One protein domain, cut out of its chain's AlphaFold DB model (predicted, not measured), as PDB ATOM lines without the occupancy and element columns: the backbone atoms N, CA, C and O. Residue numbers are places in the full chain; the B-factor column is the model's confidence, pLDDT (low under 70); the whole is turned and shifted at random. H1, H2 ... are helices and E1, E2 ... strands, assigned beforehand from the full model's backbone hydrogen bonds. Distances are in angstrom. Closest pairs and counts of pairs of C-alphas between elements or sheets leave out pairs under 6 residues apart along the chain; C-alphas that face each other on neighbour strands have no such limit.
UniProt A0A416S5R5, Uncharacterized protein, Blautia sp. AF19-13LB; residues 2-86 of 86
ATOM      1  N   SER A   2       2.801  66.374  -8.806       43.84
ATOM      2  CA  SER A   2       1.357  66.485  -8.567       43.84
ATOM      3  C   SER A   2       1.068  66.215  -7.098       43.84
ATOM      4  O   SER A   2       1.336  65.130  -6.586       43.84
ATOM      5  N   ARG A   3       0.555  67.237  -6.413       44.41
ATOM      6  CA  ARG A   3       0.013  67.127  -5.062       44.41
ATOM      7  C   ARG A   3      -1.183  66.183  -5.140       44.41
ATOM      8  O   ARG A   3      -2.272  66.617  -5.499       44.41
ATOM      9  N   ILE A   4      -0.983  64.904  -4.833       54.31
ATOM     10  CA  ILE A   4      -2.092  63.999  -4.526       54.31
ATOM     11  C   ILE A   4      -2.743  64.600  -3.278       54.31
ATOM     12  O   ILE A   4      -2.183  64.556  -2.182       54.31
ATOM     13  N   GLY A   5      -3.841  65.327  -3.493       44.31
ATOM     14  CA  GLY A   5      -4.492  66.137  -2.473       44.31
ATOM     15  C   GLY A   5      -4.899  65.285  -1.277       44.31
ATOM     16  O   GLY A   5      -5.225  64.107  -1.417       44.31
ATOM     17  N   ALA A   6      -4.923  65.901  -0.096       46.97
ATOM     18  CA  ALA A   6      -5.269  65.288   1.189       46.97
ATOM     19  C   ALA A   6      -6.584  64.467   1.205       46.97
ATOM     20  O   ALA A   6      -6.810  63.701   2.140       46.97
ATOM     21  N   SER A   7      -7.424  64.586   0.169       52.41
ATOM     22  CA  SER A   7      -8.626  63.779  -0.065       52.41
ATOM     23  C   SER A   7      -8.341  62.279  -0.267       52.41
ATOM     24  O   SER A   7      -9.077  61.447   0.257       52.41
ATOM     25  N   ALA A   8      -7.233  61.906  -0.925       55.12
ATOM     26  CA  ALA A   8      -6.910  60.502  -1.225       55.12
ATOM     27  C   ALA A   8      -6.652  59.638   0.026       55.12
ATOM     28  O   ALA A   8      -6.729  58.420  -0.039       55.12
ATOM     29  N   ARG A   9      -6.377  60.248   1.190       64.19
ATOM     30  CA  ARG A   9      -6.165  59.511   2.452       64.19
ATOM     31  C   ARG A   9      -7.456  59.029   3.119       64.19
ATOM     32  O   ARG A   9      -7.381  58.374   4.152       64.19
ATOM     33  N   ARG A  10      -8.628  59.407   2.598       88.44
ATOM     34  CA  ARG A  10      -9.929  59.104   3.221       88.44
ATOM     35  C   ARG A  10     -10.726  58.033   2.490       88.44
ATOM     36  O   ARG A  10     -11.729  57.590   3.040       88.44
ATOM     37  N   TYR A  11     -10.286  57.627   1.305       92.12
ATOM     38  CA  TYR A  11     -10.982  56.672   0.454       92.12
ATOM     39  C   TYR A  11     -10.035  55.553   0.025       92.12
ATOM     40  O   TYR A  11      -8.824  55.757  -0.053       92.12
ATOM     41  N   TYR A  12     -10.590  54.378  -0.245       92.88
ATOM     42  CA  TYR A  12      -9.873  53.303  -0.919       92.88
ATOM     43  C   TYR A  12      -9.653  53.638  -2.403       92.88
ATOM     44  O   TYR A  12     -10.079  54.679  -2.907       92.88
ATOM     45  N   SER A  13      -8.966  52.747  -3.121       90.56
ATOM     46  CA  SER A  13      -8.613  52.924  -4.535       90.56
ATOM     47  C   SER A  13      -9.814  53.025  -5.478       90.56
ATOM     48  O   SER A  13      -9.653  53.480  -6.605       90.56
ATOM     49  N   ASP A  14     -11.001  52.611  -5.031       92.81
ATOM     50  CA  ASP A  14     -12.252  52.774  -5.774       92.81
ATOM     51  C   ASP A  14     -12.821  54.200  -5.698       92.81
ATOM     52  O   ASP A  14     -13.818  54.501  -6.346       92.81
ATOM     53  N   GLY A  15     -12.210  55.091  -4.909       93.19
ATOM     54  CA  GLY A  15     -12.566  56.507  -4.813       93.19
ATOM     55  C   GLY A  15     -13.918  56.808  -4.154       93.19
ATOM     56  O   GLY A  15     -14.216  57.978  -3.928       93.19
ATOM     57  N   ILE A  16     -14.714  55.789  -3.812       94.81
ATOM     58  CA  ILE A  16     -16.075  55.930  -3.267       94.81
ATOM     59  C   ILE A  16     -16.195  55.366  -1.848       94.81
ATOM     60  O   ILE A  16     -16.948  55.901  -1.022       94.81
ATOM     61  N   THR A  17     -15.428  54.318  -1.538       95.56
ATOM     62  CA  THR A  17     -15.448  53.676  -0.226       95.56
ATOM     63  C   THR A  17     -14.523  54.424   0.709       95.56
ATOM     64  O   THR A  17     -13.328  54.551   0.443       95.56
ATOM     65  N   ARG A  18     -15.053  54.938   1.817       95.06
ATOM     66  CA  ARG A  18     -14.254  55.625   2.833       95.06
ATOM     67  C   ARG A  18     -13.496  54.602   3.661       95.06
ATOM     68  O   ARG A  18     -13.999  53.524   3.948       95.06
ATOM     69  N   VAL A  19     -12.327  54.983   4.161       93.81
ATOM     70  CA  VAL A  19     -11.546  54.137   5.083       93.81
ATOM     71  C   VAL A  19     -12.274  53.851   6.404       93.81
ATOM     72  O   VAL A  19     -11.913  52.920   7.113       93.81
ATOM     73  N   THR A  20     -13.288  54.654   6.734       94.38
ATOM     74  CA  THR A  20     -14.138  54.514   7.924       94.38
ATOM     75  C   THR A  20     -15.451  53.784   7.655       94.38
ATOM     76  O   THR A  20     -16.215  53.580   8.594       94.38
ATOM     77  N   ASP A  21     -15.768  53.475   6.396       96.19
ATOM     78  CA  ASP A  21     -16.980  52.724   6.084       96.19
ATOM     79  C   ASP A  21     -16.828  51.260   6.547       96.19
ATOM     80  O   ASP A  21     -15.707  50.739   6.605       96.19
ATOM     81  N   PRO A  22     -17.938  50.566   6.861       97.00
ATOM     82  CA  PRO A  22     -17.901  49.120   7.048       97.00
ATOM     83  C   PRO A  22     -17.531  48.408   5.738       97.00
ATOM     84  O   PRO A  22     -17.470  49.008   4.667       97.00
ATOM     85  N   PHE A  23     -17.309  47.095   5.799       97.75
ATOM     86  CA  PHE A  23     -17.105  46.321   4.578       97.75
ATOM     87  C   PHE A  23     -18.382  46.227   3.746       97.75
ATOM     88  O   PHE A  23     -19.486  46.053   4.270       97.75
ATOM     89  N   TRP A  24     -18.204  46.263   2.432       98.25
ATOM     90  CA  TRP A  24     -19.243  45.937   1.478       98.25
ATOM     91  C   TRP A  24     -19.621  44.470   1.600       98.25
ATOM     92  O   TRP A  24     -18.758  43.592   1.582       98.25
ATOM     93  N   LYS A  25     -20.920  44.199   1.652       98.50
ATOM     94  CA  LYS A  25     -21.481  42.869   1.453       98.50
ATOM     95  C   LYS A  25     -21.762  42.670  -0.029       98.50
ATOM     96  O   LYS A  25     -22.629  43.332  -0.598       98.50
ATOM     97  N   MET A  26     -21.055  41.724  -0.628       98.12
ATOM     98  CA  MET A  26     -21.118  41.418  -2.051       98.12
ATOM     99  C   MET A  26     -21.868  40.105  -2.262       98.12
ATOM    100  O   MET A  26     -21.678  39.148  -1.512       98.12
ATOM    101  N   LYS A  27     -22.710  40.041  -3.295       98.19
ATOM    102  CA  LYS A  27     -23.334  38.807  -3.784       98.19
ATOM    103  C   LYS A  27     -23.065  38.677  -5.276       98.19
ATOM    104  O   LYS A  27     -23.612  39.445  -6.063       98.19
ATOM    105  N   CYS A  28     -22.264  37.686  -5.655       97.94
ATOM    106  CA  CYS A  28     -21.977  37.396  -7.054       97.94
ATOM    107  C   CYS A  28     -23.241  36.893  -7.767       97.94
ATOM    108  O   CYS A  28     -23.859  35.923  -7.323       97.94
ATOM    109  N   ASN A  29     -23.603  37.517  -8.888       96.75
ATOM    110  CA  ASN A  29     -24.758  37.107  -9.691       96.75
ATOM    111  C   ASN A  29     -24.465  35.836 -10.509       96.75
ATOM    112  O   ASN A  29     -25.383  35.071 -10.787       96.75
ATOM    113  N   LYS A  30     -23.187  35.557 -10.819       97.00
ATOM    114  CA  LYS A  30     -22.765  34.372 -11.587       97.00
ATOM    115  C   LYS A  30     -22.773  33.071 -10.780       97.00
ATOM    116  O   LYS A  30     -23.281  32.064 -11.254       97.00
ATOM    117  N   CYS A  31     -22.165  33.058  -9.590       97.12
ATOM    118  CA  CYS A  31     -22.011  31.832  -8.784       97.12
ATOM    119  C   CYS A  31     -22.778  31.847  -7.454       97.12
ATOM    120  O   CYS A  31     -22.740  30.870  -6.713       97.12
ATOM    121  N   GLY A  32     -23.445  32.954  -7.112       97.56
ATOM    122  CA  GLY A  32     -24.207  33.090  -5.869       97.56
ATOM    123  C   GLY A  32     -23.368  33.283  -4.602       97.56
ATOM    124  O   GLY A  32     -23.951  33.520  -3.544       97.56
ATOM    125  N   HIS A  33     -22.034  33.215  -4.688       98.25
ATOM    126  CA  HIS A  33     -21.146  33.390  -3.539       98.25
ATOM    127  C   HIS A  33     -21.339  34.765  -2.883       98.25
ATOM    128  O   HIS A  33     -21.454  35.787  -3.568       98.25
ATOM    129  N   VAL A  34     -21.370  34.776  -1.549       98.31
ATOM    130  CA  VAL A  34     -21.524  35.980  -0.725       98.31
ATOM    131  C   VAL A  34     -20.240  36.196   0.059       98.31
ATOM    132  O   VAL A  34     -19.794  35.291   0.760       98.31
ATOM    133  N   PHE A  35     -19.666  37.390  -0.042       98.00
ATOM    134  CA  PHE A  35     -18.386  37.723   0.581       98.00
ATOM    135  C   PHE A  35     -18.343  39.186   1.027       98.00
ATOM    136  O   PHE A  35     -19.221  39.982   0.682       98.00
ATOM    137  N   LEU A  36     -17.333  39.526   1.828       98.06
ATOM    138  CA  LEU A  36     -17.079  40.890   2.283       98.06
ATOM    139  C   LEU A  36     -15.890  41.487   1.532       98.06
ATOM    140  O   LEU A  36     -14.916  40.787   1.263       98.06
ATOM    141  N   SER A  37     -15.964  42.780   1.222       97.19
ATOM    142  CA  SER A  37     -14.900  43.510   0.533       97.19
ATOM    143  C   SER A  37     -14.714  44.911   1.115       97.19
ATOM    144  O   SER A  37     -15.677  45.564   1.508       97.19
ATOM    145  N   CYS A  38     -13.477  45.404   1.139       95.75
ATOM    146  CA  CYS A  38     -13.177  46.795   1.488       95.75
ATOM    147  C   CYS A  38     -13.393  47.785   0.330       95.75
ATOM    148  O   CYS A  38     -13.298  48.984   0.548       95.75
ATOM    149  N   ILE A  39     -13.691  47.296  -0.879       95.56
ATOM    150  CA  ILE A  39     -13.981  48.101  -2.077       95.56
ATOM    151  C   ILE A  39     -15.195  47.547  -2.832       95.56
ATOM    152  O   ILE A  39     -15.424  46.333  -2.833       95.56
ATOM    153  N   CYS A  40     -15.947  48.399  -3.529       95.25
ATOM    154  CA  CYS A  40     -17.143  47.974  -4.276       95.25
ATOM    155  C   CYS A  40     -16.843  47.357  -5.657       95.25
ATOM    156  O   CYS A  40     -17.738  46.820  -6.306       95.25
ATOM    157  N   ILE A  41     -15.579  47.399  -6.090       94.19
ATOM    158  CA  ILE A  41     -15.089  46.910  -7.392       94.19
ATOM    159  C   ILE A  41     -14.280  45.604  -7.280       94.19
ATOM    160  O   ILE A  41     -13.402  45.342  -8.098       94.19
ATOM    161  N   ALA A  42     -14.506  44.803  -6.238       93.81
ATOM    162  CA  ALA A  42     -13.764  43.558  -6.033       93.81
ATOM    163  C   ALA A  42     -14.275  42.420  -6.928       93.81
ATOM    164  O   ALA A  42     -15.479  42.238  -7.063       93.81
ATOM    165  N   GLU A  43     -13.379  41.606  -7.479       94.06
ATOM    166  CA  GLU A  43     -13.754  40.372  -8.180       94.06
ATOM    167  C   GLU A  43     -14.317  39.339  -7.185       94.06
ATOM    168  O   GLU A  43     -13.876  39.253  -6.034       94.06
ATOM    169  N   CYS A  44     -15.271  38.513  -7.621       96.31
ATOM    170  CA  CYS A  44     -15.732  37.384  -6.818       96.31
ATOM    171  C   CYS A  44     -14.563  36.418  -6.538       96.31
ATOM    172  O   CYS A  44     -14.014  35.855  -7.489       96.31
ATOM    173  N   PRO A  45     -14.228  36.116  -5.269       96.38
ATOM    174  CA  PRO A  45     -13.063  35.293  -4.935       96.38
ATOM    175  C   PRO A  45     -13.213  33.826  -5.362       96.38
ATOM    176  O   PRO A  45     -12.238  33.085  -5.382       96.38
ATOM    177  N   THR A  46     -14.435  33.387  -5.685       97.38
ATOM    178  CA  THR A  46     -14.711  32.010  -6.119       97.38
ATOM    179  C   THR A  46     -14.640  31.838  -7.635       97.38
ATOM    180  O   THR A  46     -14.165  30.811  -8.106       97.38
ATOM    181  N   CYS A  47     -15.139  32.800  -8.418       95.69
ATOM    182  CA  CYS A  47     -15.287  32.631  -9.872       95.69
ATOM    183  C   CYS A  47     -14.705  33.771 -10.717       95.69
ATOM    184  O   CYS A  47     -14.887  33.764 -11.935       95.69
ATOM    185  N   GLY A  48     -14.078  34.770 -10.090       93.62
ATOM    186  CA  GLY A  48     -13.467  35.929 -10.749       93.62
ATOM    187  C   GLY A  48     -14.451  36.916 -11.384       93.62
ATOM    188  O   GLY A  48     -14.034  37.916 -11.953       93.62
ATOM    189  N   SER A  49     -15.761  36.660 -11.322       93.12
ATOM    190  CA  SER A  49     -16.759  37.536 -11.940       93.12
ATOM    191  C   SER A  49     -16.885  38.865 -11.200       93.12
ATOM    192  O   SER A  49     -16.944  38.890  -9.971       93.12
ATOM    193  N   MET A  50     -16.998  39.944 -11.972       91.62
ATOM    194  CA  MET A  50     -17.315  41.295 -11.502       91.62
ATOM    195  C   MET A  50     -18.824  41.587 -11.466       91.62
ATOM    196  O   MET A  50     -19.231  42.633 -10.968       91.62
ATOM    197  N   ASP A  51     -19.662  40.680 -11.985       93.56
ATOM    198  CA  ASP A  51     -21.118  40.831 -11.972       93.56
ATOM    199  C   ASP A  51     -21.679  40.440 -10.597       93.56
ATOM    200  O   ASP A  51     -21.716  39.264 -10.204       93.56
ATOM    201  N   GLN A  52     -22.080  41.454  -9.834       94.81
ATOM    202  CA  GLN A  52     -22.457  41.307  -8.437       94.81
ATOM    203  C   GLN A  52     -23.345  42.443  -7.937       94.81
ATOM    204  O   GLN A  52     -23.282  43.576  -8.406       94.81
ATOM    205  N   LYS A  53     -24.141  42.137  -6.913       97.19
ATOM    206  CA  LYS A  53     -24.839  43.137  -6.099       97.19
ATOM    207  C   LYS A  53     -23.977  43.493  -4.897       97.19
ATOM    208  O   LYS A  53     -23.486  42.593  -4.215       97.19
ATOM    209  N   ALA A  54     -23.837  44.784  -4.622       97.50
ATOM    210  CA  ALA A  54     -23.016  45.307  -3.538       97.50
ATOM    211  C   ALA A  54     -23.865  46.152  -2.584       97.50
ATOM    212  O   ALA A  54     -24.671  46.973  -3.030       97.50
ATOM    213  N   PHE A  55     -23.673  45.939  -1.281       98.25
ATOM    214  CA  PHE A  55     -24.369  46.667  -0.224       98.25
ATOM    215  C   PHE A  55     -23.383  47.197   0.814       98.25
ATOM    216  O   PHE A  55     -22.548  46.439   1.305       98.25
ATOM    217  N   LEU A  56     -23.519  48.464   1.189       98.00
ATOM    218  CA  LEU A  56     -22.741  49.113   2.234       98.00
ATOM    219  C   LEU A  56     -23.683  49.563   3.345       98.00
ATOM    220  O   LEU A  56     -24.550  50.399   3.111       98.00
ATOM    221  N   ASP A  57     -23.532  48.980   4.533       95.75
ATOM    222  CA  ASP A  57     -24.395  49.275   5.686       95.75
ATOM    223  C   ASP A  57     -25.905  49.201   5.358       95.75
ATOM    224  O   ASP A  57     -26.707  50.060   5.708       95.75
ATOM    225  N   GLY A  58     -26.289  48.187   4.577       95.81
ATOM    226  CA  GLY A  58     -27.672  47.973   4.139       95.81
ATOM    227  C   GLY A  58     -28.116  48.778   2.911       95.81
ATOM    228  O   GLY A  58     -29.121  48.404   2.314       95.81
ATOM    229  N   LYS A  59     -27.364  49.797   2.473       97.94
ATOM    230  CA  LYS A  59     -27.646  50.554   1.240       97.94
ATOM    231  C   LYS A  59     -27.037  49.884   0.017       97.94
ATOM    232  O   LYS A  59     -25.908  49.402   0.073       97.94
ATOM    233  N   SER A  60     -27.752  49.867  -1.098       97.88
ATOM    234  CA  SER A  60     -27.245  49.358  -2.376       97.88
ATOM    235  C   SER A  60     -26.191  50.283  -2.996       97.88
ATOM    236  O   SER A  60     -26.144  51.480  -2.710       97.88
ATOM    237  N   LEU A  61     -25.352  49.745  -3.888       96.62
ATOM    238  CA  LEU A  61     -24.370  50.546  -4.628       96.62
ATOM    239  C   LEU A  61     -25.008  51.716  -5.389       96.62
ATOM    240  O   LEU A  61     -24.425  52.791  -5.407       96.62
ATOM    241  N   GLU A  62     -26.199  51.543  -5.962       97.25
ATOM    242  CA  GLU A  62     -26.901  52.614  -6.687       97.25
ATOM    243  C   GLU A  62     -27.313  53.774  -5.764       97.25
ATOM    244  O   GLU A  62     -27.161  54.948  -6.112       97.25
ATOM    245  N   GLU A  63     -27.758  53.470  -4.541       97.81
ATOM    246  CA  GLU A  63     -28.031  54.492  -3.521       97.81
ATOM    247  C   GLU A  63     -26.743  55.220  -3.117       97.81
ATOM    248  O   GLU A  63     -26.705  56.449  -3.066       97.81
ATOM    249  N   ILE A  64     -25.651  54.478  -2.903       97.38
ATOM    250  CA  ILE A  64     -24.351  55.068  -2.562       97.38
ATOM    251  C   ILE A  64     -23.810  55.935  -3.706       97.38
ATOM    252  O   ILE A  64     -23.278  57.013  -3.445       97.38
ATOM    253  N   LYS A  65     -23.980  55.516  -4.963       96.25
ATOM    254  CA  LYS A  65     -23.604  56.297  -6.148       96.25
ATOM    255  C   LYS A  65     -24.365  57.611  -6.237       96.25
ATOM    256  O   LYS A  65     -23.772  58.646  -6.525       96.25
ATOM    257  N   THR A  66     -25.657  57.585  -5.929       96.12
ATOM    258  CA  THR A  66     -26.485  58.798  -5.891       96.12
ATOM    259  C   THR A  66     -25.974  59.786  -4.837       96.12
ATOM    260  O   THR A  66     -25.959  60.992  -5.067       96.12
ATOM    261  N   GLU A  67     -25.508  59.285  -3.690       93.94
ATOM    262  CA  GLU A  67     -24.984  60.110  -2.595       93.94
ATOM    263  C   GLU A  67     -23.538  60.592  -2.814       93.94
ATOM    264  O   GLU A  67     -23.160  61.651  -2.308       93.94
ATOM    265  N   ARG A  68     -22.699  59.798  -3.491       94.38
ATOM    266  CA  ARG A  68     -21.230  59.957  -3.466       94.38
ATOM    267  C   ARG A  68     -20.564  60.041  -4.841       94.38
ATOM    268  O   ARG A  68     -19.380  60.363  -4.900       94.38
ATOM    269  N   GLY A  69     -21.303  59.798  -5.918       94.62
ATOM    270  CA  GLY A  69     -20.791  59.717  -7.283       94.62
ATOM    271  C   GLY A  69     -20.350  58.309  -7.688       94.62
ATOM    272  O   GLY A  69     -20.549  57.333  -6.973       94.62
ATOM    273  N   GLU A  70     -19.755  58.204  -8.873       94.25
ATOM    274  CA  GLU A  70     -19.324  56.931  -9.457       94.25
ATOM    275  C   GLU A  70     -17.992  56.432  -8.861       94.25
ATOM    276  O   GLU A  70     -17.101  57.245  -8.584       94.25
ATOM    277  N   PRO A  71     -17.807  55.107  -8.690       94.12
ATOM    278  CA  PRO A  71     -16.512  54.553  -8.335       94.12
ATOM    279  C   PRO A  71     -15.490  54.788  -9.449       94.12
ATOM    280  O   PRO A  71     -15.784  54.717 -10.641       94.12
ATOM    281  N   THR A  72     -14.243  54.990  -9.047       92.81
ATOM    282  CA  THR A  72     -13.102  54.937  -9.957       92.81
ATOM    283  C   THR A  72     -12.789  53.479 -10.264       92.81
ATOM    284  O   THR A  72     -12.480  52.708  -9.358       92.81
ATOM    285  N   ILE A  73     -12.849  53.099 -11.540       89.38
ATOM    286  CA  ILE A  73     -12.466  51.760 -11.997       89.38
ATOM    287  C   ILE A  73     -11.020  51.821 -12.510       89.38
ATOM    288  O   ILE A  73     -10.764  52.503 -13.504       89.38
ATOM    289  N   PRO A  74     -10.062  51.132 -11.863       83.81
ATOM    290  CA  PRO A  74      -8.703  51.018 -12.373       83.81
ATOM    291  C   PRO A  74      -8.652  50.386 -13.768       83.81
ATOM    292  O   PRO A  74      -9.350  49.414 -14.052       83.81
ATOM    293  N   GLU A  75      -7.754  50.889 -14.612       85.31
ATOM    294  CA  GLU A  75      -7.617  50.479 -16.017       85.31
ATOM    295  C   GLU A  75      -7.395  48.965 -16.193       85.31
ATOM    296  O   GLU A  75      -7.976  48.349 -17.085       85.31
ATOM    297  N   TYR A  76      -6.653  48.333 -15.279       81.69
ATOM    298  CA  TYR A  76      -6.386  46.890 -15.316       81.69
ATOM    299  C   TYR A  76      -7.637  46.012 -15.116       81.69
ATOM    300  O   TYR A  76      -7.611  44.826 -15.443       81.69
ATOM    301  N   LEU A  77      -8.724  46.559 -14.556       77.50
ATOM    302  CA  LEU A  77     -10.013  45.863 -14.463       77.50
ATOM    303  C   LEU A  77     -10.848  46.045 -15.735       77.50
ATOM    304  O   LEU A  77     -11.639  45.168 -16.074       77.50
ATOM    305  N   LEU A  78     -10.655  47.147 -16.467       73.12
ATOM    306  CA  LEU A  78     -11.332  47.388 -17.744       73.12
ATOM    307  C   LEU A  78     -10.784  46.466 -18.841       73.12
ATOM    308  O   LEU A  78     -11.563  45.880 -19.592       73.12
ATOM    309  N   SER A  79      -9.463  46.269 -18.887       65.50
ATOM    310  CA  SER A  79      -8.808  45.432 -19.899       65.50
ATOM    311  C   SER A  79      -9.183  43.945 -19.808       65.50
ATOM    312  O   SER A  79      -9.221  43.258 -20.824       65.50
ATOM    313  N   LYS A  80      -9.507  43.433 -18.611       57.47
ATOM    314  CA  LYS A  80      -9.922  42.031 -18.409       57.47
ATOM    315  C   LYS A  80     -11.340  41.721 -18.900       57.47
ATOM    316  O   LYS A  80     -11.634  40.569 -19.208       57.47
ATOM    317  N   ASN A  81     -12.220  42.719 -18.985       53.50
ATOM    318  CA  ASN A  81     -13.582  42.511 -19.489       53.50
ATOM    319  C   ASN A  81     -13.625  42.360 -21.019       53.50
ATOM    320  O   ASN A  81     -14.570  41.774 -21.535       53.50
ATOM    321  N   GLN A  82     -12.600  42.836 -21.737       50.19
ATOM    322  CA  GLN A  82     -12.497  42.686 -23.194       50.19
ATOM    323  C   GLN A  82     -12.008  41.298 -23.635       50.19
ATOM    324  O   GLN A  82     -12.279  40.894 -24.758       50.19
ATOM    325  N   SER A  83     -11.330  40.538 -22.768       51.41
ATOM    326  CA  SER A  83     -10.800  39.206 -23.108       51.41
ATOM    327  C   SER A  83     -11.769  38.046 -22.841       51.41
ATOM    328  O   SER A  83     -11.376  36.891 -22.948       51.41
ATOM    329  N   LEU A  84     -13.008  38.328 -22.425       49.50
ATOM    330  CA  LEU A  84     -14.045  37.318 -22.145       49.50
ATOM    331  C   LEU A  84     -15.262  37.440 -23.080       49.50
ATOM    332  O   LEU A  84     -16.275  36.785 -22.848       49.50
ATOM    333  N   SER A  85     -15.172  38.291 -24.105       43.88
ATOM    334  CA  SER A  85     -16.218  38.535 -25.107       43.88
ATOM    335  C   SER A  85     -15.937  37.892 -26.475       43.88
ATOM    336  O   SER A  85     -16.510  38.339 -27.467       43.88
ATOM    337  N   GLU A  86     -15.083  36.867 -26.535       38.00
ATOM    338  CA  GLU A  86     -14.875  36.020 -27.725       38.00
ATOM    339  C   GLU A  86     -15.456  34.616 -27.524       38.00
ATOM    340  O   GLU A  86     -15.249  34.038 -26.429       38.00
TER     341      GLU A  86
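What this domain is: This is residues 2 to 86 of the 86 residues of an uncharacterized protein of Blautia sp. AF19-13LB (UniProt A0A416S5R5). A small antiparallel sheet, E2 - E1 - E3, has the long link 38 to 51 folded over one face, H2 at its E3 edge, and H1 and H3 away from it. The printed part has 85 residues, under half in named elements, ordered H1 E1 E2 E3 H2 H3; the class is mixed. It is compact, radius of gyration of the C-alphas 13.7 A, spanning 41 by 32 by 21 A.

Where its parts are: H1, residues 6 to 10, 8.0 A, begins at C-alpha 6 (-5.269, 65.288, 1.189). E1 is 24 to 28, 12.4 A; E2 34 to 37, 10.1 A; E3 52 to 56, 13.2 A; H2 61 to 68, 10.0 A. H3, 75 to 82, 11.7 A, ends at C-alpha 82 (-12.497, 42.686, -23.194).

How they stand to each other: E1 and E2 form a hairpin, antiparallel at 140 degrees, with N 26 and O 35 2.8 A apart. E1 and E3 are antiparallel at 165 degrees, with N 27 and O 53 2.8 A apart. H2 only grazes the sheet with residues 61 to 64; its closest C-alphas to E3 are Leu 61 and Ala 54, 5.5 A. H1 and H3 are not on the sheet. Every O i to N i+4 pair is within hydrogen-bond range in H2, but 0 of 1 in H1 and 1 of 4 in H3; O i to N i+3 gives 1 of 2 and 2 of 5.

The domain as a whole: The farthest C-alphas, Ala 6 and Glu 86, are 42.2 A apart. The printed part has no cut. The links H1 to E1 and E2 to E3 are long. Residues 2 to 9 and 79 to 86 have pLDDT under 70.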